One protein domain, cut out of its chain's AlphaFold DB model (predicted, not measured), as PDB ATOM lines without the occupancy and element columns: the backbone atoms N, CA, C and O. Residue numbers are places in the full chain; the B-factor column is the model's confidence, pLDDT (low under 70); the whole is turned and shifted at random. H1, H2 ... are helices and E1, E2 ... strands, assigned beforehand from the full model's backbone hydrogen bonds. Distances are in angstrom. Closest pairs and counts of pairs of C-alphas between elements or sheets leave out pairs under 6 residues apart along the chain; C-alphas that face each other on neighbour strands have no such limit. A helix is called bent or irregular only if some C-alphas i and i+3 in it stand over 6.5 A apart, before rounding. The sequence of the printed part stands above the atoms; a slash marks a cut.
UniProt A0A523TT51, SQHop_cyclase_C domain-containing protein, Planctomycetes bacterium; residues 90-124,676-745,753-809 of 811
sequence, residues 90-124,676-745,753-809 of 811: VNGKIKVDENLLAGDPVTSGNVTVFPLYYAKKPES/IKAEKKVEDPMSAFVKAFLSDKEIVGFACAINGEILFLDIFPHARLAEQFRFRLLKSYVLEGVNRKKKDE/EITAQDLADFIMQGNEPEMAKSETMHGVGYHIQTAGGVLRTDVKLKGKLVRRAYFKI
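AT A GLANCE: This is residues 90 to 124, 676 to 745 and 753 to 809 of the 811 residues of the protein "SQHop_cyclase_C domain-containing protein" of Planctomycetes bacterium (UniProt A0A523TT51). One long, twisted antiparallel sheet curls round the helix H3 on one face, while H1 and H2 pack side by side in part on the opposite face, H2 over the stretch E4, E5, E6 and H1 by E3. The hairpins of E7 to E10 extend the sheet to one end, and the short E1 and E2 stand at the other side of H3. The printed part has 162 residues with three named helices and ten named strands, in the order E1 E2 E3 E4 H1 E5 E6 H2 H3 E7 E8 E9 E10, and its class is mixed, helices and strands. The sheet is branched at E4. The whole is compact, with a radius of gyration of the C-alphas of 15.8 A and spans of 45 by 33 by 33 A.

IN THESE COORDINATES: E1 is residues 93 to 95, starting at C-alpha 93 (45.403, 42.469, -43.904); E2 is 100 to 102, E3 106 to 108 and E4 111 to 118, 22.9 A long. H1 is residues 676 to 693, 25.1 A, with a kink of 35 degrees near residue 685. E5 is 701 to 706 and E6 709 to 715. H2, residues 719 to 739, measures 28.3 A and is irregular: C-alphas 724 and 727 are 7.8 A apart. H3 is 756 to 767, 16.5 A. E7 is 771 to 777, E8 780 to 787, E9 790 to 797, and E10 800 to 808, which bends by 51 degrees at residue 803 and ends at C-alpha 808 (38.931, 19.652, -44.514).

HOW THE PARTS SIT: E2 and E3 lie on one side of E4, E5 on the other side. N 101 and O 117 of E2 and E4 are 2.9 A apart, N 113 and O 106 of E4 and E3 2.8 A, and N 705 and O 112 of E5 and E4 2.8 A, each within hydrogen-bond range. E6 and E10 are antiparallel, with N 715 and O 804 2.9 A apart. E7, E8, E9 and E10 form a meander, each strand the antiparallel neighbour of the one before; N 783 and O 794 of E8 and E9 are 2.9 A apart. H3 is on the sheet, its closest C-alphas to E9 being Gly 766 and Val 790, 5.2 A. H1 and H2 touch at a steep tilt of 40 degrees, opposite ways, closest at the C-alphas of Val 682 and Val 734, 6.3 A. Every O i to N i+4 pair is within range in H3, 10 of 14 in H1 and 13 of 17 in H2.

THE WHOLE: The farthest C-alphas, Glu 745 and His 778, are 49.9 A apart. Residues 125 to 675 and 746 to 752 are not printed, with gaps of 42.0 A and 16.5 A between C-alphas. No link printed whole is long. The mean pLDDT of the printed part is 75.7, and 57 residues are under 70, among them 727 to 745 and 769 to 786.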
ATOM      1  N   VAL A  90      50.013  43.276 -44.290       85.38
ATOM      2  CA  VAL A  90      50.149  44.050 -45.530       85.38
ATOM      3  C   VAL A  90      48.854  44.825 -45.756       85.38
ATOM      4  O   VAL A  90      47.789  44.232 -45.916       85.38
ATOM      5  N   ASN A  91      48.922  46.160 -45.768       82.88
ATOM      6  CA  ASN A  91      47.765  47.051 -45.965       82.88
ATOM      7  C   ASN A  91      46.569  46.734 -45.037       82.88
ATOM      8  O   ASN A  91      45.420  46.669 -45.484       82.88
ATOM      9  N   GLY A  92      46.854  46.486 -43.752       83.75
ATOM     10  CA  GLY A  92      45.852  46.139 -42.736       83.75
ATOM     11  C   GLY A  92      45.263  44.729 -42.861       83.75
ATOM     12  O   GLY A  92      44.264  44.439 -42.220       83.75
ATOM     13  N   LYS A  93      45.843  43.857 -43.695       91.75
ATOM     14  CA  LYS A  93      45.403  42.469 -43.904       91.75
ATOM     15  C   LYS A  93      46.533  41.503 -43.557       91.75
ATOM     16  O   LYS A  93      47.687  41.755 -43.897       91.75
ATOM     17  N   ILE A  94      46.215  40.391 -42.908       93.31
ATOM     18  CA  ILE A  94      47.209  39.431 -42.416       93.31
ATOM     19  C   ILE A  94      47.606  38.480 -43.549       93.31
ATOM     20  O   ILE A  94      46.745  37.911 -44.216       93.31
ATOM     21  N   LYS A  95      48.902  38.287 -43.780       93.56
ATOM     22  CA  LYS A  95      49.432  37.381 -44.803       93.56
ATOM     23  C   LYS A  95      49.336  35.932 -44.329       93.56
ATOM     24  O   LYS A  95      49.956  35.563 -43.339       93.56
ATOM     25  N   VAL A  96      48.548  35.126 -45.039       92.00
ATOM     26  CA  VAL A  96      48.239  33.720 -44.696       92.00
ATOM     27  C   VAL A  96      48.837  32.706 -45.679       92.00
ATOM     28  O   VAL A  96      48.782  31.506 -45.451       92.00
ATOM     29  N   ASP A  97      49.411  33.183 -46.780       90.00
ATOM     30  CA  ASP A  97      50.181  32.423 -47.771       90.00
ATOM     31  C   ASP A  97      51.143  33.408 -48.451       90.00
ATOM     32  O   ASP A  97      50.921  34.622 -48.397       90.00
ATOM     33  N   GLU A  98      52.176  32.926 -49.145       86.44
ATOM     34  CA  GLU A  98      53.056  33.790 -49.950       86.44
ATOM     35  C   GLU A  98      52.282  34.710 -50.914       86.44
ATOM     36  O   GLU A  98      52.685  35.855 -51.131       86.44
ATOM     37  N   ASN A  99      51.137  34.248 -51.436       88.31
ATOM     38  CA  ASN A  99      50.306  35.004 -52.366       88.31
ATOM     39  C   ASN A  99      48.992  35.527 -51.765       88.31
ATOM     40  O   ASN A  99      48.314  36.282 -52.460       88.31
ATOM     41  N   LEU A 100      48.593  35.162 -50.538       92.69
ATOM     42  CA  LEU A 100      47.257  35.473 -49.999       92.69
ATOM     43  C   LEU A 100      47.300  36.287 -48.705       92.69
ATOM     44  O   LEU A 100      48.052  35.997 -47.777       92.69
ATOM     45  N   LEU A 101      46.396  37.260 -48.632       95.44
ATOM     46  CA  LEU A 101      46.073  38.017 -47.429       95.44
ATOM     47  C   LEU A 101      44.644  37.675 -46.987       95.44
ATOM     48  O   LEU A 101      43.736  37.602 -47.819       95.44
ATOM     49  N   ALA A 102      44.432  37.532 -45.686       95.25
ATOM     50  CA  ALA A 102      43.127  37.515 -45.046       95.25
ATOM     51  C   ALA A 102      42.829  38.906 -44.466       95.25
ATOM     52  O   ALA A 102      43.654  39.484 -43.759       95.25
ATOM     53  N   GLY A 103      41.659  39.458 -44.782       93.12
ATOM     54  CA  GLY A 103      41.121  40.609 -44.053       93.12
ATOM     55  C   GLY A 103      40.398  40.173 -42.781       93.12
ATOM     56  O   GLY A 103      40.329  38.980 -42.477       93.12
ATOM     57  N   ASP A 104      39.825  41.146 -42.075       91.50
ATOM     58  CA  ASP A 104      39.175  40.915 -40.785       91.50
ATOM     59  C   ASP A 104      38.078  39.836 -40.871       91.50
ATOM     60  O   ASP A 104      37.193  39.915 -41.739       91.50
ATOM     61  N   PRO A 105      38.108  38.816 -39.992       92.94
ATOM     62  CA  PRO A 105      37.056  37.821 -39.935       92.94
ATOM     63  C   PRO A 105      35.749  38.447 -39.456       92.94
ATOM     64  O   PRO A 105      35.701  39.203 -38.489       92.94
ATOM     65  N   VAL A 106      34.651  38.051 -40.091       91.56
ATOM     66  CA  VAL A 106      33.303  38.331 -39.590       91.56
ATOM     67  C   VAL A 106      32.754  37.042 -39.008       91.56
ATOM     68  O   VAL A 106      32.820  35.996 -39.655       91.56
ATOM     69  N   THR A 107      32.167  37.108 -37.815       89.94
ATOM     70  CA  THR A 107      31.526  35.963 -37.158       89.94
ATOM     71  C   THR A 107      30.033  36.200 -37.000       89.94
ATOM     72  O   THR A 107      29.595  37.269 -36.579       89.94
ATOM     73  N   SER A 108      29.228  35.184 -37.312       83.19
ATOM     74  CA  SER A 108      27.801  35.173 -37.001       83.19
ATOM     75  C   SER A 108      27.335  33.773 -36.604       83.19
ATOM     76  O   SER A 108      27.520  32.792 -37.329       83.19
ATOM     77  N   GLY A 109      26.734  33.669 -35.417       83.62
ATOM     78  CA  GLY A 109      26.303  32.398 -34.838       83.62
ATOM     79  C   GLY A 109      27.485  31.487 -34.497       83.62
ATOM     80  O   GLY A 109      28.143  31.676 -33.481       83.62
ATOM     81  N   ASN A 110      27.706  30.458 -35.313       81.69
ATOM     82  CA  ASN A 110      28.839  29.533 -35.211       81.69
ATOM     83  C   ASN A 110      29.705  29.504 -36.481       81.69
ATOM     84  O   ASN A 110      30.498  28.578 -36.639       81.69
ATOM     85  N   VAL A 111      29.524  30.473 -37.383       85.00
ATOM     86  CA  VAL A 111      30.250  30.591 -38.651       85.00
ATOM     87  C   VAL A 111      31.144  31.821 -38.592       85.00
ATOM     88  O   VAL A 111      30.654  32.914 -38.312       85.00
ATOM     89  N   THR A 112      32.423  31.649 -38.905       92.25
ATOM     90  CA  THR A 112      33.386  32.738 -39.093       92.25
ATOM     91  C   THR A 112      33.879  32.712 -40.531       92.25
ATOM     92  O   THR A 112      34.247  31.654 -41.042       92.25
ATOM     93  N   VAL A 113      33.867  33.862 -41.199       91.88
ATOM     94  CA  VAL A 113      34.266  34.003 -42.600       91.88
ATOM     95  C   VAL A 113      35.385  35.028 -42.710       91.88
ATOM     96  O   VAL A 113      35.198  36.176 -42.315       91.88
ATOM     97  N   PHE A 114      36.513  34.625 -43.297       94.69
ATOM     98  CA  PHE A 114      37.605  35.533 -43.648       94.69
ATOM     99  C   PHE A 114      37.474  35.935 -45.124       94.69
ATOM    100  O   PHE A 114      37.416  35.044 -45.982       94.69
ATOM    101  N   PRO A 115      37.445  37.234 -45.458       95.88
ATOM    102  CA  PRO A 115      37.597  37.691 -46.833       95.88
ATOM    103  C   PRO A 115      39.059  37.530 -47.277       95.88
ATOM    104  O   PRO A 115      39.979  37.883 -46.538       95.88
ATOM    105  N   LEU A 116      39.283  37.006 -48.484       95.56
ATOM    106  CA  LEU A 116      40.624  36.764 -49.029       95.56
ATOM    107  C   LEU A 116      40.971  37.747 -50.141       95.56
ATOM    108  O   LEU A 116      40.123  38.101 -50.960       95.56
ATOM    109  N   TYR A 117      42.252  38.087 -50.226       95.25
ATOM    110  CA  TYR A 117      42.840  38.997 -51.205       95.25
ATOM    111  C   TYR A 117      44.178  38.418 -51.671       95.25
ATOM    112  O   TYR A 117      44.788  37.619 -50.963       95.25
ATOM    113  N   TYR A 118      44.674  38.830 -52.838       93.31
ATOM    114  CA  TYR A 118      46.044  38.493 -53.225       93.31
ATOM    115  C   TYR A 118      47.038  39.517 -52.678       93.31
ATOM    116  O   TYR A 118      46.886  40.709 -52.937       93.31
ATOM    117  N   ALA A 119      48.096  39.037 -52.023       87.50
ATOM    118  CA  ALA A 119      49.306  39.814 -51.751       87.50
ATOM    119  C   ALA A 119      50.004  40.195 -53.069       87.50
ATOM    120  O   ALA A 119      50.414  41.336 -53.271       87.50
ATOM    121  N   LYS A 120      50.059  39.243 -54.010       84.19
ATOM    122  CA  LYS A 120      50.528  39.433 -55.384       84.19
ATOM    123  C   LYS A 120      49.523  38.804 -56.343       84.19
ATOM    124  O   LYS A 120      49.257  37.607 -56.265       84.19
ATOM    125  N   LYS A 121      48.933  39.608 -57.234       81.94
ATOM    126  CA  LYS A 121      47.936  39.122 -58.206       81.94
ATOM    127  C   LYS A 121      48.578  38.038 -59.094       81.94
ATOM    128  O   LYS A 121      49.633  38.307 -59.669       81.94
ATOM    129  N   PRO A 122      47.980  36.838 -59.213       83.50
ATOM    130  CA  PRO A 122      48.550  35.762 -60.006       83.50
ATOM    131  C   PRO A 122      48.408  36.061 -61.497       83.50
ATOM    132  O   PRO A 122      47.473  36.745 -61.924       83.50
ATOM    133  N   GLU A 123      49.274  35.455 -62.307       82.25
ATOM    134  CA  GLU A 123      49.000  35.353 -63.734       82.25
ATOM    135  C   GLU A 123      47.734  34.526 -63.976       82.25
ATOM    136  O   GLU A 123      47.619  33.360 -63.587       82.25
ATOM    137  N   SER A 124      46.788  35.143 -64.669       81.19
ATOM    138  CA  SER A 124      45.456  34.618 -64.919       81.19
ATOM    139  C   SER A 124      45.153  34.579 -66.415       81.19
ATOM    140  O   SER A 124      45.897  35.093 -67.255       81.19
ATOM    141  N   ILE A 676      10.030  28.551 -43.815       32.31
ATOM    142  CA  ILE A 676       9.936  29.791 -43.014       32.31
ATOM    143  C   ILE A 676      10.758  29.735 -41.704       32.31
ATOM    144  O   ILE A 676      11.154  30.760 -41.153       32.31
ATOM    145  N   LYS A 677      11.057  28.529 -41.191       36.50
ATOM    146  CA  LYS A 677      11.927  28.317 -40.015       36.50
ATOM    147  C   LYS A 677      13.422  28.167 -40.340       36.50
ATOM    148  O   LYS A 677      14.236  28.334 -39.437       36.50
ATOM    149  N   ALA A 678      13.776  27.821 -41.576       40.69
ATOM    150  CA  ALA A 678      15.152  27.828 -42.072       40.69
ATOM    151  C   ALA A 678      15.524  29.192 -42.670       40.69
ATOM    152  O   ALA A 678      16.650  29.624 -42.473       40.69
ATOM    153  N   GLU A 679      14.576  29.886 -43.312       44.69
ATOM    154  CA  GLU A 679      14.745  31.241 -43.851       44.69
ATOM    155  C   GLU A 679      15.231  32.188 -42.750       44.69
ATOM    156  O   GLU A 679      16.381  32.600 -42.823       44.69
ATOM    157  N   LYS A 680      14.498  32.367 -41.640       47.16
ATOM    158  CA  LYS A 680      14.978  33.201 -40.514       47.16
ATOM    159  C   LYS A 680      16.348  32.785 -39.953       47.16
ATOM    160  O   LYS A 680      17.198  33.630 -39.709       47.16
ATOM    161  N   LYS A 681      16.602  31.478 -39.795       52.09
ATOM    162  CA  LYS A 681      17.894  30.962 -39.289       52.09
ATOM    163  C   LYS A 681      19.075  31.178 -40.245       52.09
ATOM    164  O   LYS A 681      20.216  31.035 -39.817       52.09
ATOM    165  N   VAL A 682      18.813  31.462 -41.520       56.03
ATOM    166  CA  VAL A 682      19.825  31.725 -42.554       56.03
ATOM    167  C   VAL A 682      19.892  33.217 -42.891       56.03
ATOM    168  O   VAL A 682      20.976  33.709 -43.182       56.03
ATOM    169  N   GLU A 683      18.777  33.945 -42.824       63.41
ATOM    170  CA  GLU A 683      18.680  35.387 -43.069       63.41
ATOM    171  C   GLU A 683      19.494  36.194 -42.057       63.41
ATOM    172  O   GLU A 683      20.289  37.031 -42.485       63.41
ATOM    173  N   ASP A 684      19.376  35.905 -40.755       63.75
ATOM    174  CA  ASP A 684      20.084  36.680 -39.727       63.75
ATOM    175  C   ASP A 684      21.624  36.591 -39.893       63.75
ATOM    176  O   ASP A 684      22.266  37.646 -39.976       63.75
ATOM    177  N   PRO A 685      22.254  35.402 -40.069       64.56
ATOM    178  CA  PRO A 685      23.690  35.330 -40.349       64.56
ATOM    179  C   PRO A 685      24.080  35.851 -41.737       64.56
ATOM    180  O   PRO A 685      25.114  36.502 -41.880       64.56
ATOM    181  N   MET A 686      23.259  35.610 -42.769       73.19
ATOM    182  CA  MET A 686      23.535  36.130 -44.116       73.19
ATOM    183  C   MET A 686      23.543  37.656 -44.154       73.19
ATOM    184  O   MET A 686      24.363  38.227 -44.868       73.19
ATOM    185  N   SER A 687      22.669  38.318 -43.394       71.12
ATOM    186  CA  SER A 687      22.604  39.780 -43.322       71.12
ATOM    187  C   SER A 687      23.926  40.379 -42.832       71.12
ATOM    188  O   SER A 687      24.432  41.323 -43.440       71.12
ATOM    189  N   ALA A 688      24.550  39.777 -41.812       76.88
ATOM    190  CA  ALA A 688      25.855  40.203 -41.304       76.88
ATOM    191  C   ALA A 688      26.965  40.080 -42.366       76.88
ATOM    192  O   ALA A 688      27.670  41.053 -42.636       76.88
ATOM    193  N   PHE A 689      27.077  38.921 -43.027       80.88
ATOM    194  CA  PHE A 689      28.102  38.694 -44.054       80.88
ATOM    195  C   PHE A 689      27.886  39.532 -45.317       80.88
ATOM    196  O   PHE A 689      28.846  40.034 -45.898       80.88
ATOM    197  N   VAL A 690      26.634  39.726 -45.742       73.75
ATOM    198  CA  VAL A 690      26.314  40.620 -46.861       73.75
ATOM    199  C   VAL A 690      26.659  42.059 -46.486       73.75
ATOM    200  O   VAL A 690      27.352  42.718 -47.250       73.75
ATOM    201  N   LYS A 691      26.262  42.546 -45.304       78.25
ATOM    202  CA  LYS A 691      26.584  43.912 -44.864       78.25
ATOM    203  C   LYS A 691      28.095  44.172 -44.831       78.25
ATOM    204  O   LYS A 691      28.514  45.246 -45.247       78.25
ATOM    205  N   ALA A 692      28.889  43.213 -44.358       82.81
ATOM    206  CA  ALA A 692      30.338  43.369 -44.244       82.81
ATOM    207  C   ALA A 692      31.087  43.237 -45.584       82.81
ATOM    208  O   ALA A 692      32.029  43.982 -45.829       82.81
ATOM    209  N   PHE A 693      30.675  42.314 -46.462       85.25
ATOM    210  CA  PHE A 693      31.442  41.957 -47.666       85.25
ATOM    211  C   PHE A 693      30.822  42.422 -48.994       85.25
ATOM    212  O   PHE A 693      31.368  42.121 -50.055       85.25
ATOM    213  N   LEU A 694      29.668  43.098 -49.003       75.69
ATOM    214  CA  LEU A 694      29.027  43.545 -50.251       75.69
ATOM    215  C   LEU A 694      29.754  44.732 -50.902       75.69
ATOM    216  O   LEU A 694      29.839  44.781 -52.125       75.69
ATOM    217  N   SER A 695      30.264  45.674 -50.108       77.38
ATOM    218  CA  SER A 695      30.940  46.884 -50.603       77.38
ATOM    219  C   SER A 695      32.361  46.631 -51.112       77.38
ATOM    220  O   SER A 695      32.822  47.361 -51.988       77.38
ATOM    221  N   ASP A 696      33.047  45.611 -50.595       84.62
ATOM    222  CA  ASP A 696      34.426  45.309 -50.974       84.62
ATOM    223  C   ASP A 696      34.487  44.603 -52.341       84.62
ATOM    224  O   ASP A 696      33.912  43.530 -52.553       84.62
ATOM    225  N   LYS A 697      35.185  45.216 -53.297       82.88
ATOM    226  CA  LYS A 697      35.357  44.713 -54.671       82.88
ATOM    227  C   LYS A 697      36.743  44.129 -54.943       82.88
ATOM    228  O   LYS A 697      37.026  43.773 -56.082       82.88
ATOM    229  N   GLU A 698      37.590  44.016 -53.926       90.75
ATOM    230  CA  GLU A 698      38.917  43.405 -54.010       90.75
ATOM    231  C   GLU A 698      38.944  41.963 -53.488       90.75
ATOM    232  O   GLU A 698      39.874  41.225 -53.818       90.75
ATOM    233  N   ILE A 699      37.915  41.531 -52.745       92.31
ATOM    234  CA  ILE A 699      37.775  40.143 -52.276       92.31
ATOM    235  C   ILE A 699      37.832  39.156 -53.452       92.31
ATOM    236  O   ILE A 699      36.927  39.118 -54.290       92.31
ATOM    237  N   VAL A 700      38.856  38.298 -53.465       92.12
ATOM    238  CA  VAL A 700      39.079  37.236 -54.465       92.12
ATOM    239  C   VAL A 700      38.602  35.858 -54.011       92.12
ATOM    240  O   VAL A 700      38.662  34.899 -54.780       92.12
ATOM    241  N   GLY A 701      38.145  35.739 -52.767       89.94
ATOM    242  CA  GLY A 701      37.782  34.463 -52.173       89.94
ATOM    243  C   GLY A 701      37.327  34.573 -50.723       89.94
ATOM    244  O   GLY A 701      37.311  35.658 -50.150       89.94
ATOM    245  N   PHE A 702      36.981  33.437 -50.124       91.12
ATOM    246  CA  PHE A 702      36.581  33.359 -48.719       91.12
ATOM    247  C   PHE A 702      37.130  32.099 -48.053       91.12
ATOM    248  O   PHE A 702      37.048  31.016 -48.638       91.12
ATOM    249  N   ALA A 703      37.601  32.232 -46.812       90.50
ATOM    250  CA  ALA A 703      37.736  31.110 -45.884       90.50
ATOM    251  C   ALA A 703      36.498  31.014 -44.998       90.50
ATOM    252  O   ALA A 703      35.922  32.036 -44.630       90.50
ATOM    253  N   CYS A 704      36.113  29.800 -44.623       88.50
ATOM    254  CA  CYS A 704      35.008  29.552 -43.710       88.50
ATOM    255  C   CYS A 704      35.419  28.567 -42.614       88.50
ATOM    256  O   CYS A 704      35.806  27.426 -42.893       88.50
ATOM    257  N   ALA A 705      35.267  29.017 -41.370       86.62
ATOM    258  CA  ALA A 705      35.344  28.205 -40.173       86.62
ATOM    259  C   ALA A 705      33.958  28.012 -39.553       86.62
ATOM    260  O   ALA A 705      33.132  28.929 -39.550       86.62
ATOM    261  N   ILE A 706      33.695  26.824 -39.007       82.50
ATOM    262  CA  ILE A 706      32.420  26.495 -38.360       82.50
ATOM    263  C   ILE A 706      32.690  25.769 -37.045       82.50
ATOM    264  O   ILE A 706      33.298  24.703 -37.035       82.50
ATOM    265  N   ASN A 707      32.183  26.320 -35.939       82.25
ATOM    266  CA  ASN A 707      32.504  25.897 -34.568       82.25
ATOM    267  C   ASN A 707      34.021  25.921 -34.257       82.25
ATOM    268  O   ASN A 707      34.520  24.994 -33.627       82.25
ATOM    269  N   GLY A 708      34.749  26.949 -34.715       82.75
ATOM    270  CA  GLY A 708      36.187  27.109 -34.439       82.75
ATOM    271  C   GLY A 708      37.128  26.248 -35.295       82.75
ATOM    272  O   GLY A 708      38.325  26.243 -35.054       82.75
ATOM    273  N   GLU A 709      36.625  25.532 -36.306       84.12
ATOM    274  CA  GLU A 709      37.438  24.713 -37.222       84.12
ATOM    275  C   GLU A 709      37.297  25.225 -38.662       84.12
ATOM    276  O   GLU A 709      36.169  25.397 -39.131       84.12
ATOM    277  N   ILE A 710      38.408  25.448 -39.375       84.75
ATOM    278  CA  ILE A 710      38.406  25.829 -40.800       84.75
ATOM    279  C   ILE A 710      38.074  24.615 -41.667       84.75
ATOM    280  O   ILE A 710      38.678  23.550 -41.546       84.75
ATOM    281  N   LEU A 711      37.094  24.788 -42.555       74.69
ATOM    282  CA  LEU A 711      36.529  23.701 -43.357       74.69
ATOM    283  C   LEU A 711      36.636  23.933 -44.856       74.69
ATOM    284  O   LEU A 711      36.780  22.963 -45.601       74.69
ATOM    285  N   PHE A 712      36.516  25.189 -45.287       75.94
ATOM    286  CA  PHE A 712      36.414  25.556 -46.695       75.94
ATOM    287  C   PHE A 712      37.279  26.773 -46.995       75.94
ATOM    288  O   PHE A 712      37.271  27.747 -46.242       75.94
ATOM    289  N   LEU A 713      37.951  26.729 -48.139       82.44
ATOM    290  CA  LEU A 713      38.596  27.875 -48.762       82.44
ATOM    291  C   LEU A 713      38.212  27.889 -50.240       82.44
ATOM    292  O   LEU A 713      38.375  26.875 -50.915       82.44
ATOM    293  N   ASP A 714      37.736  29.019 -50.747       83.56
ATOM    294  CA  ASP A 714      37.395  29.220 -52.159       83.56
ATOM    295  C   ASP A 714      38.121  30.461 -52.676       83.56
ATOM    296  O   ASP A 714      37.894  31.554 -52.160       83.56
ATOM    297  N   ILE A 715      38.980  30.304 -53.687       89.69
ATOM    298  CA  ILE A 715      39.840  31.358 -54.242       89.69
ATOM    299  C   ILE A 715      39.707  31.392 -55.771       89.69
ATOM    300  O   ILE A 715      39.858  30.377 -56.456       89.69
ATOM    301  N   PHE A 716      39.495  32.586 -56.320       88.94
ATOM    302  CA  PHE A 716      39.437  32.866 -57.757       88.94
ATOM    303  C   PHE A 716      40.637  33.733 -58.169       88.94
ATOM    304  O   PHE A 716      41.211  34.413 -57.320       88.94
ATOM    305  N   PRO A 717      41.054  33.771 -59.449       87.12
ATOM    306  CA  PRO A 717      42.163  34.620 -59.898       87.12
ATOM    307  C   PRO A 717      41.881  36.121 -59.748       87.12
ATOM    308  O   PRO A 717      42.815  36.911 -59.618       87.12
ATOM    309  N   HIS A 718      40.609  36.533 -59.772       84.19
ATOM    310  CA  HIS A 718      40.194  37.935 -59.755       84.19
ATOM    311  C   HIS A 718      38.924  38.152 -58.936       84.19
ATOM    312  O   HIS A 718      37.991  37.347 -58.993       84.19
ATOM    313  N   ALA A 719      38.847  39.313 -58.285       85.62
ATOM    314  CA  ALA A 719      37.699  39.717 -57.485       85.62
ATOM    315  C   ALA A 719      36.396  39.813 -58.296       85.62
ATOM    316  O   ALA A 719      35.361  39.371 -57.811       85.62
ATOM    317  N   ARG A 720      36.449  40.251 -59.570       85.31
ATOM    318  CA  ARG A 720      35.286  40.230 -60.486       85.31
ATOM    319  C   ARG A 720      34.642  38.841 -60.570       85.31
ATOM    320  O   ARG A 720      33.424  38.727 -60.524       85.31
ATOM    321  N   LEU A 721      35.445  37.780 -60.687       79.62
ATOM    322  CA  LEU A 721      34.919  36.415 -60.778       79.62
ATOM    323  C   LEU A 721      34.417  35.919 -59.413       79.62
ATOM    324  O   LEU A 721      33.384  35.260 -59.343       79.62
ATOM    325  N   ALA A 722      35.104  36.282 -58.325       78.44
ATOM    326  CA  ALA A 722      34.664  35.972 -56.966       78.44
ATOM    327  C   ALA A 722      33.330  36.655 -56.605       78.44
ATOM    328  O   ALA A 722      32.485  36.039 -55.959       78.44
ATOM    329  N   GLU A 723      33.104  37.895 -57.054       78.25
ATOM    330  CA  GLU A 723      31.864  38.660 -56.860       78.25
ATOM    331  C   GLU A 723      30.646  37.916 -57.431       78.25
ATOM    332  O   GLU A 723      29.640  37.769 -56.733       78.25
ATOM    333  N   GLN A 724      30.774  37.318 -58.626       69.88
ATOM    334  CA  GLN A 724      29.722  36.495 -59.251       69.88
ATOM    335  C   GLN A 724      29.312  35.280 -58.394       69.88
ATOM    336  O   GLN A 724      28.164  34.833 -58.443       69.88
ATOM    337  N   PHE A 725      30.225  34.747 -57.574       67.12
ATOM    338  CA  PHE A 725      29.974  33.585 -56.711       67.12
ATOM    339  C   PHE A 725      29.754  33.935 -55.229       67.12
ATOM    340  O   PHE A 725      29.239  33.101 -54.480       67.12
ATOM    341  N   ARG A 726      30.064  35.167 -54.805       70.69
ATOM    342  CA  ARG A 726      30.079  35.645 -53.409       70.69
ATOM    343  C   ARG A 726      28.843  35.251 -52.609       70.69
ATOM    344  O   ARG A 726      28.944  34.515 -51.631       70.69
ATOM    345  N   PHE A 727      27.661  35.688 -53.047       60.12
ATOM    346  CA  PHE A 727      26.412  35.436 -52.319       60.12
ATOM    347  C   PHE A 727      26.094  33.937 -52.212       60.12
ATOM    348  O   PHE A 727      25.540  33.473 -51.214       60.12
ATOM    349  N   ARG A 728      26.472  33.155 -53.230       59.44
ATOM    350  CA  ARG A 728      26.295  31.701 -53.242       59.44
ATOM    351  C   ARG A 728      27.219  31.018 -52.229       59.44
ATOM    352  O   ARG A 728      26.732  30.135 -51.528       59.44
ATOM    353  N   LEU A 729      28.493  31.412 -52.164       63.94
ATOM    354  CA  LEU A 729      29.488  30.845 -51.244       63.94
ATOM    355  C   LEU A 729      29.105  31.116 -49.786       63.94
ATOM    356  O   LEU A 729      28.924  30.171 -49.015       63.94
ATOM    357  N   LEU A 730      28.835  32.382 -49.454       64.81
ATOM    358  CA  LEU A 730      28.365  32.792 -48.126       64.81
ATOM    359  C   LEU A 730      27.089  32.032 -47.720       64.81
ATOM    360  O   LEU A 730      27.006  31.502 -46.612       64.81
ATOM    361  N   LYS A 731      26.127  31.867 -48.643       59.00
ATOM    362  CA  LYS A 731      24.897  31.107 -48.369       59.00
ATOM    363  C   LYS A 731      25.140  29.611 -48.154       59.00
ATOM    364  O   LYS A 731      24.428  29.012 -47.349       59.00
ATOM    365  N   SER A 732      26.122  28.991 -48.817       56.91
ATOM    366  CA  SER A 732      26.518  27.609 -48.494       56.91
ATOM    367  C   SER A 732      27.197  27.492 -47.128       56.91
ATOM    368  O   SER A 732      26.918  26.532 -46.413       56.91
ATOM    369  N   TYR A 733      28.021  28.467 -46.741       67.94
ATOM    370  CA  TYR A 733      28.704  28.478 -45.444       67.94
ATOM    371  C   TYR A 733      27.723  28.623 -44.278       67.94
ATOM    372  O   TYR A 733      27.754  27.815 -43.354       67.94
ATOM    373  N   VAL A 734      26.791  29.580 -44.361       63.22
ATOM    374  CA  VAL A 734      25.722  29.744 -43.361       63.22
ATOM    375  C   VAL A 734      24.886  28.473 -43.243       63.22
ATOM    376  O   VAL A 734      24.626  28.012 -42.134       63.22
ATOM    377  N   LEU A 735      24.503  27.864 -44.371       55.88
ATOM    378  CA  LEU A 735      23.723  26.627 -44.361       55.88
ATOM    379  C   LEU A 735      24.475  25.484 -43.656       55.88
ATOM    380  O   LEU A 735      23.869  24.775 -42.855       55.88
ATOM    381  N   GLU A 736      25.785  25.337 -43.891       58.94
ATOM    382  CA  GLU A 736      26.618  24.356 -43.179       58.94
ATOM    383  C   GLU A 736      26.805  24.692 -41.692       58.94
ATOM    384  O   GLU A 736      26.841  23.782 -40.861       58.94
ATOM    385  N   GLY A 737      26.815  25.977 -41.330       63.41
ATOM    386  CA  GLY A 737      26.795  26.437 -39.943       63.41
ATOM    387  C   GLY A 737      25.586  25.917 -39.181       63.41
ATOM    388  O   GLY A 737      25.727  25.264 -38.145       63.41
ATOM    389  N   VAL A 738      24.396  26.119 -39.756       64.00
ATOM    390  CA  VAL A 738      23.137  25.602 -39.199       64.00
ATOM    391  C   VAL A 738      23.092  24.063 -39.256       64.00
ATOM    392  O   VAL A 738      22.530  23.442 -38.351       64.00
ATOM    393  N   ASN A 739      23.724  23.418 -40.253       53.91
ATOM    394  CA  ASN A 739      23.831  21.952 -40.316       53.91
ATOM    395  C   ASN A 739      24.664  21.387 -39.148       53.91
ATOM    396  O   ASN A 739      24.353  20.311 -38.637       53.91
ATOM    397  N   ARG A 740      25.765  22.035 -38.746       61.53
ATOM    398  CA  ARG A 740      26.711  21.488 -37.758       61.53
ATOM    399  C   ARG A 740      26.309  21.845 -36.324       61.53
ATOM    400  O   ARG A 740      26.533  22.962 -35.874       61.53
ATOM    401  N   LYS A 741      25.825  20.850 -35.564       55.91
ATOM    402  CA  LYS A 741      25.676  20.946 -34.095       55.91
ATOM    403  C   LYS A 741      26.937  21.545 -33.452       55.91
ATOM    404  O   LYS A 741      28.029  21.041 -33.718       55.91
ATOM    405  N   LYS A 742      26.773  22.543 -32.575       57.03
ATOM    406  CA  LYS A 742      27.835  23.007 -31.666       57.03
ATOM    407  C   LYS A 742      28.324  21.813 -30.836       57.03
ATOM    408  O   LYS A 742      27.493  21.058 -30.330       57.03
ATOM    409  N   LYS A 743      29.642  21.611 -30.721       47.78
ATOM    410  CA  LYS A 743      30.208  20.456 -29.992       47.78
ATOM    411  C   LYS A 743      29.994  20.554 -28.472       47.78
ATOM    412  O   LYS A 743      29.806  19.522 -27.834       47.78
ATOM    413  N   ASP A 744      29.909  21.771 -27.925       46.25
ATOM    414  CA  ASP A 744      30.197  22.025 -26.501       46.25
ATOM    415  C   ASP A 744      29.027  22.558 -25.656       46.25
ATOM    416  O   ASP A 744      29.215  23.051 -24.545       46.25
ATOM    417  N   GLU A 745      27.784  22.354 -26.105       44.97
ATOM    418  CA  GLU A 745      26.582  22.630 -25.288       44.97
ATOM    419  C   GLU A 745      26.518  21.765 -24.005       44.97
ATOM    420  O   GLU A 745      25.737  22.040 -23.101       44.97
ATOM    421  N   GLU A 753      38.438  31.369 -30.474       76.44
ATOM    422  CA  GLU A 753      38.389  32.314 -31.584       76.44
ATOM    423  C   GLU A 753      39.395  31.900 -32.661       76.44
ATOM    424  O   GLU A 753      40.594  31.804 -32.407       76.44
ATOM    425  N   ILE A 754      38.890  31.630 -33.866       87.12
ATOM    426  CA  ILE A 754      39.714  31.222 -35.005       87.12
ATOM    427  C   ILE A 754      40.544  32.410 -35.502       87.12
ATOM    428  O   ILE A 754      40.008  33.483 -35.786       87.12
ATOM    429  N   THR A 755      41.851  32.217 -35.634       90.00
ATOM    430  CA  THR A 755      42.800  33.274 -35.993       90.00
ATOM    431  C   THR A 755      43.253  33.169 -37.450       90.00
ATOM    432  O   THR A 755      43.055  32.159 -38.129       90.00
ATOM    433  N   ALA A 756      43.919  34.216 -37.944       89.00
ATOM    434  CA  ALA A 756      44.591  34.160 -39.240       89.00
ATOM    435  C   ALA A 756      45.772  33.163 -39.262       89.00
ATOM    436  O   ALA A 756      46.102  32.665 -40.336       89.00
ATOM    437  N   GLN A 757      46.362  32.818 -38.105       89.56
ATOM    438  CA  GLN A 757      47.383  31.765 -38.020       89.56
ATOM    439  C   GLN A 757      46.787  30.397 -38.344       89.56
ATOM    440  O   GLN A 757      47.325  29.691 -39.187       89.56
ATOM    441  N   ASP A 758      45.628  30.064 -37.774       91.19
ATOM    442  CA  ASP A 758      44.958  28.788 -38.052       91.19
ATOM    443  C   ASP A 758      44.593  28.651 -39.544       91.19
ATOM    444  O   ASP A 758      44.594  27.553 -40.107       91.19
ATOM    445  N   LEU A 759      44.308  29.778 -40.210       93.00
ATOM    446  CA  LEU A 759      44.094  29.841 -41.657       93.00
ATOM    447  C   LEU A 759      45.389  29.647 -42.454       93.00
ATOM    448  O   LEU A 759      45.371  28.913 -43.443       93.00
ATOM    449  N   ALA A 760      46.495  30.255 -42.025       92.75
ATOM    450  CA  ALA A 760      47.802  30.039 -42.636       92.75
ATOM    451  C   ALA A 760      48.238  28.568 -42.522       92.75
ATOM    452  O   ALA A 760      48.597  27.953 -43.525       92.75
ATOM    453  N   ASP A 761      48.095  27.972 -41.338       90.31
ATOM    454  CA  ASP A 761      48.428  26.570 -41.067       90.31
ATOM    455  C   ASP A 761      47.565  25.610 -41.910       90.31
ATOM    456  O   ASP A 761      48.064  24.633 -42.471       90.31
ATOM    457  N   PHE A 762      46.269  25.908 -42.071       87.81
ATOM    458  CA  PHE A 762      45.363  25.132 -42.925       87.81
ATOM    459  C   PHE A 762      45.731  25.211 -44.417       87.81
ATOM    460  O   PHE A 762      45.662  24.199 -45.124       87.81
ATOM    461  N   ILE A 763      46.137  26.389 -44.905       89.81
ATOM    462  CA  ILE A 763      46.614  26.568 -46.285       89.81
ATOM    463  C   ILE A 763      47.938  25.829 -46.490       89.81
ATOM    464  O   ILE A 763      48.071  25.093 -47.469       89.81
ATOM    465  N   MET A 764      48.879  25.977 -45.552       89.12
ATOM    466  CA  MET A 764      50.184  25.317 -45.563       89.12
ATOM    467  C   MET A 764      50.025  23.793 -45.624       89.12
ATOM    468  O   MET A 764      50.535  23.169 -46.552       89.12
ATOM    469  N   GLN A 765      49.209  23.211 -44.738       83.81
ATOM    470  CA  GLN A 765      48.878  21.783 -44.739       83.81
ATOM    471  C   GLN A 765      48.291  21.320 -46.083       83.81
ATOM    472  O   GLN A 765      48.667  20.271 -46.596       83.81
ATOM    473  N   GLY A 766      47.399  22.101 -46.700       79.31
ATOM    474  CA  GLY A 766      46.851  21.780 -48.024       79.31
ATOM    475  C   GLY A 766      47.817  21.995 -49.199       79.31
ATOM    476  O   GLY A 766      47.488  21.621 -50.326       79.31
ATOM    477  N   ASN A 767      48.978  22.611 -48.963       85.62
ATOM    478  CA  ASN A 767      50.038  22.833 -49.947       85.62
ATOM    479  C   ASN A 767      51.141  21.756 -49.888       85.62
ATOM    480  O   ASN A 767      51.903  21.646 -50.852       85.62
ATOM    481  N   GLU A 768      51.215  20.942 -48.828       80.81
ATOM    482  CA  GLU A 768      52.190  19.848 -48.686       80.81
ATOM    483  C   GLU A 768      51.912  18.683 -49.663       80.81
ATOM    484  O   GLU A 768      50.764  18.247 -49.806       80.81
ATOM    485  N   PRO A 769      52.911  18.157 -50.394       64.25
ATOM    486  CA  PRO A 769      52.700  17.096 -51.383       64.25
ATOM    487  C   PRO A 769      52.776  15.683 -50.763       64.25
ATOM    488  O   PRO A 769      53.722  14.945 -51.023       64.25
ATOM    489  N   GLU A 770      51.771  15.278 -49.974       61.09
ATOM    490  CA  GLU A 770      51.659  13.897 -49.443       61.09
ATOM    491  C   GLU A 770      51.111  12.924 -50.512       61.09
ATOM    492  O   GLU A 770      51.725  11.902 -50.813       61.09
ATOM    493  N   MET A 771      49.990  13.264 -51.160       59.03
ATOM    494  CA  MET A 771      49.499  12.582 -52.366       59.03
ATOM    495  C   MET A 771      48.973  13.599 -53.382       59.03
ATOM    496  O   MET A 771      48.191  14.484 -53.031       59.03
ATOM    497  N   ALA A 772      49.347  13.451 -54.654       62.59
ATOM    498  CA  ALA A 772      48.922  14.347 -55.729       62.59
ATOM    499  C   ALA A 772      48.512  13.586 -56.999       62.59
ATOM    500  O   ALA A 772      49.149  12.610 -57.395       62.59
ATOM    501  N   LYS A 773      47.459  14.065 -57.669       56.25
ATOM    502  CA  LYS A 773      46.983  13.567 -58.965       56.25
ATOM    503  C   LYS A 773      46.723  14.738 -59.909       56.25
ATOM    504  O   LYS A 773      46.042  15.693 -59.544       56.25
ATOM    505  N   SER A 774      47.221  14.634 -61.136       63.62
ATOM    506  CA  SER A 774      47.010  15.627 -62.194       63.62
ATOM    507  C   SER A 774      46.344  14.974 -63.398       63.62
ATOM    508  O   SER A 774      46.819  13.949 -63.881       63.62
ATOM    509  N   GLU A 775      45.277  15.579 -63.912       53.19
ATOM    510  CA  GLU A 775      44.605  15.156 -65.144       53.19
ATOM    511  C   GLU A 775      44.336  16.371 -66.034       53.19
ATOM    512  O   GLU A 775      43.874  17.407 -65.557       53.19
ATOM    513  N   THR A 776      44.585  16.249 -67.338       54.91
ATOM    514  CA  THR A 776      44.272  17.304 -68.311       54.91
ATOM    515  C   THR A 776      43.151  16.837 -69.226       54.91
ATOM    516  O   THR A 776      43.321  15.883 -69.981       54.91
ATOM    517  N   MET A 777      42.015  17.535 -69.209       47.72
ATOM    518  CA  MET A 777      40.881  17.271 -70.099       47.72
ATOM    519  C   MET A 777      40.583  18.518 -70.932       47.72
ATOM    520  O   MET A 777      40.359  19.598 -70.391       47.72
ATOM    521  N   HIS A 778      40.584  18.381 -72.260       53.25
ATOM    522  CA  HIS A 778      40.276  19.466 -73.209       53.25
ATOM    523  C   HIS A 778      41.092  20.769 -73.008       53.25
ATOM    524  O   HIS A 778      40.608  21.863 -73.289       53.25
ATOM    525  N   GLY A 779      42.340  20.662 -72.531       55.12
ATOM    526  CA  GLY A 779      43.223  21.807 -72.254       55.12
ATOM    527  C   GLY A 779      43.034  22.459 -70.875       55.12
ATOM    528  O   GLY A 779      43.730  23.427 -70.560       55.12
ATOM    529  N   VAL A 780      42.131  21.920 -70.052       59.31
ATOM    530  CA  VAL A 780      41.957  22.267 -68.637       59.31
ATOM    531  C   VAL A 780      42.708  21.247 -67.790       59.31
ATOM    532  O   VAL A 780      42.442  20.051 -67.890       59.31
ATOM    533  N   GLY A 781      43.651  21.718 -66.979       56.84
ATOM    534  CA  GLY A 781      44.358  20.909 -65.993       56.84
ATOM    535  C   GLY A 781      43.624  20.933 -64.657       56.84
ATOM    536  O   GLY A 781      43.410  22.003 -64.086       56.84
ATOM    537  N   TYR A 782      43.278  19.756 -64.153       64.44
ATOM    538  CA  TYR A 782      42.785  19.531 -62.801       64.44
ATOM    539  C   TYR A 782      43.923  18.939 -61.985       64.44
ATOM    540  O   TYR A 782      44.470  17.895 -62.342       64.44
ATOM    541  N   HIS A 783      44.287  19.606 -60.899       61.09
ATOM    542  CA  HIS A 783      45.286  19.115 -59.963       61.09
ATOM    543  C   HIS A 783      44.634  18.948 -58.597       61.09
ATOM    544  O   HIS A 783      44.066  19.894 -58.051       61.09
ATOM    545  N   ILE A 784      44.676  17.726 -58.081       62.47
ATOM    546  CA  ILE A 784      44.090  17.332 -56.808       62.47
ATOM    547  C   ILE A 784      45.230  16.895 -55.901       62.47
ATOM    548  O   ILE A 784      46.037  16.049 -56.283       62.47
ATOM    549  N   GLN A 785      45.276  17.460 -54.706       62.97
ATOM    550  CA  GLN A 785      46.324  17.240 -53.724       62.97
ATOM    551  C   GLN A 785      45.668  16.951 -52.375       62.97
ATOM    552  O   GLN A 785      44.693  17.605 -52.006       62.97
ATOM    553  N   THR A 786      46.165  15.959 -51.647       68.00
ATOM    554  CA  THR A 786      45.714  15.653 -50.287       68.00
ATOM    555  C   THR A 786      46.911  15.522 -49.373       68.00
ATOM    556  O   THR A 786      47.788  14.715 -49.674       68.00
ATOM    557  N   ALA A 787      46.906  16.259 -48.264       70.31
ATOM    558  CA  ALA A 787      47.887  16.124 -47.195       70.31
ATOM    559  C   ALA A 787      47.283  16.472 -45.831       70.31
ATOM    560  O   ALA A 787      46.410  17.335 -45.733       70.31
ATOM    561  N   GLY A 788      47.677  15.756 -44.775       63.94
ATOM    562  CA  GLY A 788      47.313  16.077 -43.385       63.94
ATOM    563  C   GLY A 788      45.806  16.098 -43.061       63.94
ATOM    564  O   GLY A 788      45.396  16.623 -42.025       63.94
ATOM    565  N   GLY A 789      44.952  15.539 -43.928       67.75
ATOM    566  CA  GLY A 789      43.492  15.669 -43.823       67.75
ATOM    567  C   GLY A 789      42.925  16.955 -44.442       67.75
ATOM    568  O   GLY A 789      41.842  17.395 -44.057       67.75
ATOM    569  N   VAL A 790      43.624  17.562 -45.401       63.41
ATOM    570  CA  VAL A 790      43.140  18.653 -46.258       63.41
ATOM    571  C   VAL A 790      43.203  18.203 -47.717       63.41
ATOM    572  O   VAL A 790      44.207  17.659 -48.165       63.41
ATOM    573  N   LEU A 791      42.114  18.419 -48.456       64.44
ATOM    574  CA  LEU A 791      42.013  18.240 -49.903       64.44
ATOM    575  C   LEU A 791      42.123  19.613 -50.564       64.44
ATOM    576  O   LEU A 791      41.249  20.450 -50.352       64.44
ATOM    577  N   ARG A 792      43.127  19.821 -51.408       74.75
ATOM    578  CA  ARG A 792      43.249  20.980 -52.295       74.75
ATOM    579  C   ARG A 792      42.906  20.580 -53.731       74.75
ATOM    580  O   ARG A 792      43.314  19.527 -54.217       74.75
ATOM    581  N   THR A 793      42.177  21.443 -54.431       66.62
ATOM    582  CA  THR A 793      41.868  21.303 -55.859       66.62
ATOM    583  C   THR A 793      42.199  22.595 -56.604       66.62
ATOM    584  O   THR A 793      41.582  23.628 -56.336       66.62
ATOM    585  N   ASP A 794      43.119  22.532 -57.566       74.94
ATOM    586  CA  ASP A 794      43.421  23.611 -58.512       74.94
ATOM    587  C   ASP A 794      42.796  23.283 -59.880       74.94
ATOM    588  O   ASP A 794      43.053  22.223 -60.456       74.94
ATOM    589  N   VAL A 795      42.041  24.228 -60.442       72.88
ATOM    590  CA  VAL A 795      41.575  24.218 -61.835       72.88
ATOM    591  C   VAL A 795      42.386  25.249 -62.611       72.88
ATOM    592  O   VAL A 795      42.354  26.444 -62.294       72.88
ATOM    593  N   LYS A 796      43.126  24.793 -63.626       79.75
ATOM    594  CA  LYS A 796      44.050  25.610 -64.422       79.75
ATOM    595  C   LYS A 796      43.720  25.545 -65.913       79.75
ATOM    596  O   LYS A 796      43.461  24.474 -66.452       79.75
ATOM    597  N   LEU A 797      43.808  26.674 -66.612       80.38
ATOM    598  CA  LEU A 797      43.726  26.753 -68.075       80.38
ATOM    599  C   LEU A 797      45.082  27.204 -68.618       80.38
ATOM    600  O   LEU A 797      45.582  28.249 -68.211       80.38
ATOM    601  N   LYS A 798      45.690  26.422 -69.524       81.44
ATOM    602  CA  LYS A 798      47.051  26.689 -70.047       81.44
ATOM    603  C   LYS A 798      48.071  27.002 -68.925       81.44
ATOM    604  O   LYS A 798      48.848  27.943 -69.028       81.44
ATOM    605  N   GLY A 799      48.005  26.260 -67.816       79.00
ATOM    606  CA  GLY A 799      48.855  26.447 -66.629       79.00
ATOM    607  C   GLY A 799      48.423  27.553 -65.650       79.00
ATOM    608  O   GLY A 799      48.812  27.497 -64.485       79.00
ATOM    609  N   LYS A 800      47.575  28.505 -66.063       86.69
ATOM    610  CA  LYS A 800      47.133  29.649 -65.242       86.69
ATOM    611  C   LYS A 800      45.904  29.313 -64.397       86.69
ATOM    612  O   LYS A 800      45.029  28.577 -64.851       86.69
ATOM    613  N   LEU A 801      45.832  29.835 -63.171       84.94
ATOM    614  CA  LEU A 801      44.784  29.489 -62.202       84.94
ATOM    615  C   LEU A 801      43.420  30.099 -62.572       84.94
ATOM    616  O   LEU A 801      43.339  31.269 -62.943       84.94
ATOM    617  N   VAL A 802      42.347  29.315 -62.425       81.25
ATOM    618  CA  VAL A 802      40.950  29.754 -62.632       81.25
ATOM    619  C   VAL A 802      40.071  29.514 -61.398       81.25
ATOM    620  O   VAL A 802      39.206  30.336 -61.102       81.25
ATOM    621  N   ARG A 803      40.342  28.465 -60.614       84.25
ATOM    622  CA  ARG A 803      39.857  28.322 -59.231       84.25
ATOM    623  C   ARG A 803      40.849  27.495 -58.421       84.25
ATOM    624  O   ARG A 803      41.387  26.517 -58.933       84.25
ATOM    625  N   ARG A 804      41.057  27.862 -57.158       83.31
ATOM    626  CA  ARG A 804      41.648  27.002 -56.128       83.31
ATOM    627  C   ARG A 804      40.628  26.833 -55.013       83.31
ATOM    628  O   ARG A 804      39.974  27.802 -54.631       83.31
ATOM    629  N   ALA A 805      40.498  25.623 -54.493       76.81
ATOM    630  CA  ALA A 805      39.682  25.366 -53.319       76.81
ATOM    631  C   ALA A 805      40.359  24.374 -52.379       76.81
ATOM    632  O   ALA A 805      41.110  23.511 -52.832       76.81
ATOM    633  N   TYR A 806      40.076  24.511 -51.087       76.81
ATOM    634  CA  TYR A 806      40.559  23.622 -50.037       76.81
ATOM    635  C   TYR A 806      39.377  23.141 -49.192       76.81
ATOM    636  O   TYR A 806      38.443  23.902 -48.925       76.81
ATOM    637  N   PHE A 807      39.435  21.887 -48.753       69.38
ATOM    638  CA  PHE A 807      38.395  21.220 -47.977       69.38
ATOM    639  C   PHE A 807      39.028  20.413 -46.842       69.38
ATOM    640  O   PHE A 807      39.918  19.598 -47.096       69.38
ATOM    641  N   LYS A 808      38.552  20.569 -45.601       66.00
ATOM    642  CA  LYS A 808      38.931  19.652 -44.514       66.00
ATOM    643  C   LYS A 808      38.303  18.275 -44.762       66.00
ATOM    644  O   LYS A 808      37.101  18.172 -45.013       66.00
ATOM    645  N   ILE A 809      39.113  17.224 -44.684       53.97
ATOM    646  CA  ILE A 809      38.698  15.824 -44.790       53.97
ATOM    647  C   ILE A 809      38.627  15.246 -43.369       53.97
ATOM    648  O   ILE A 809      39.628  15.221 -42.657       53.97
TER     649      ILE A 809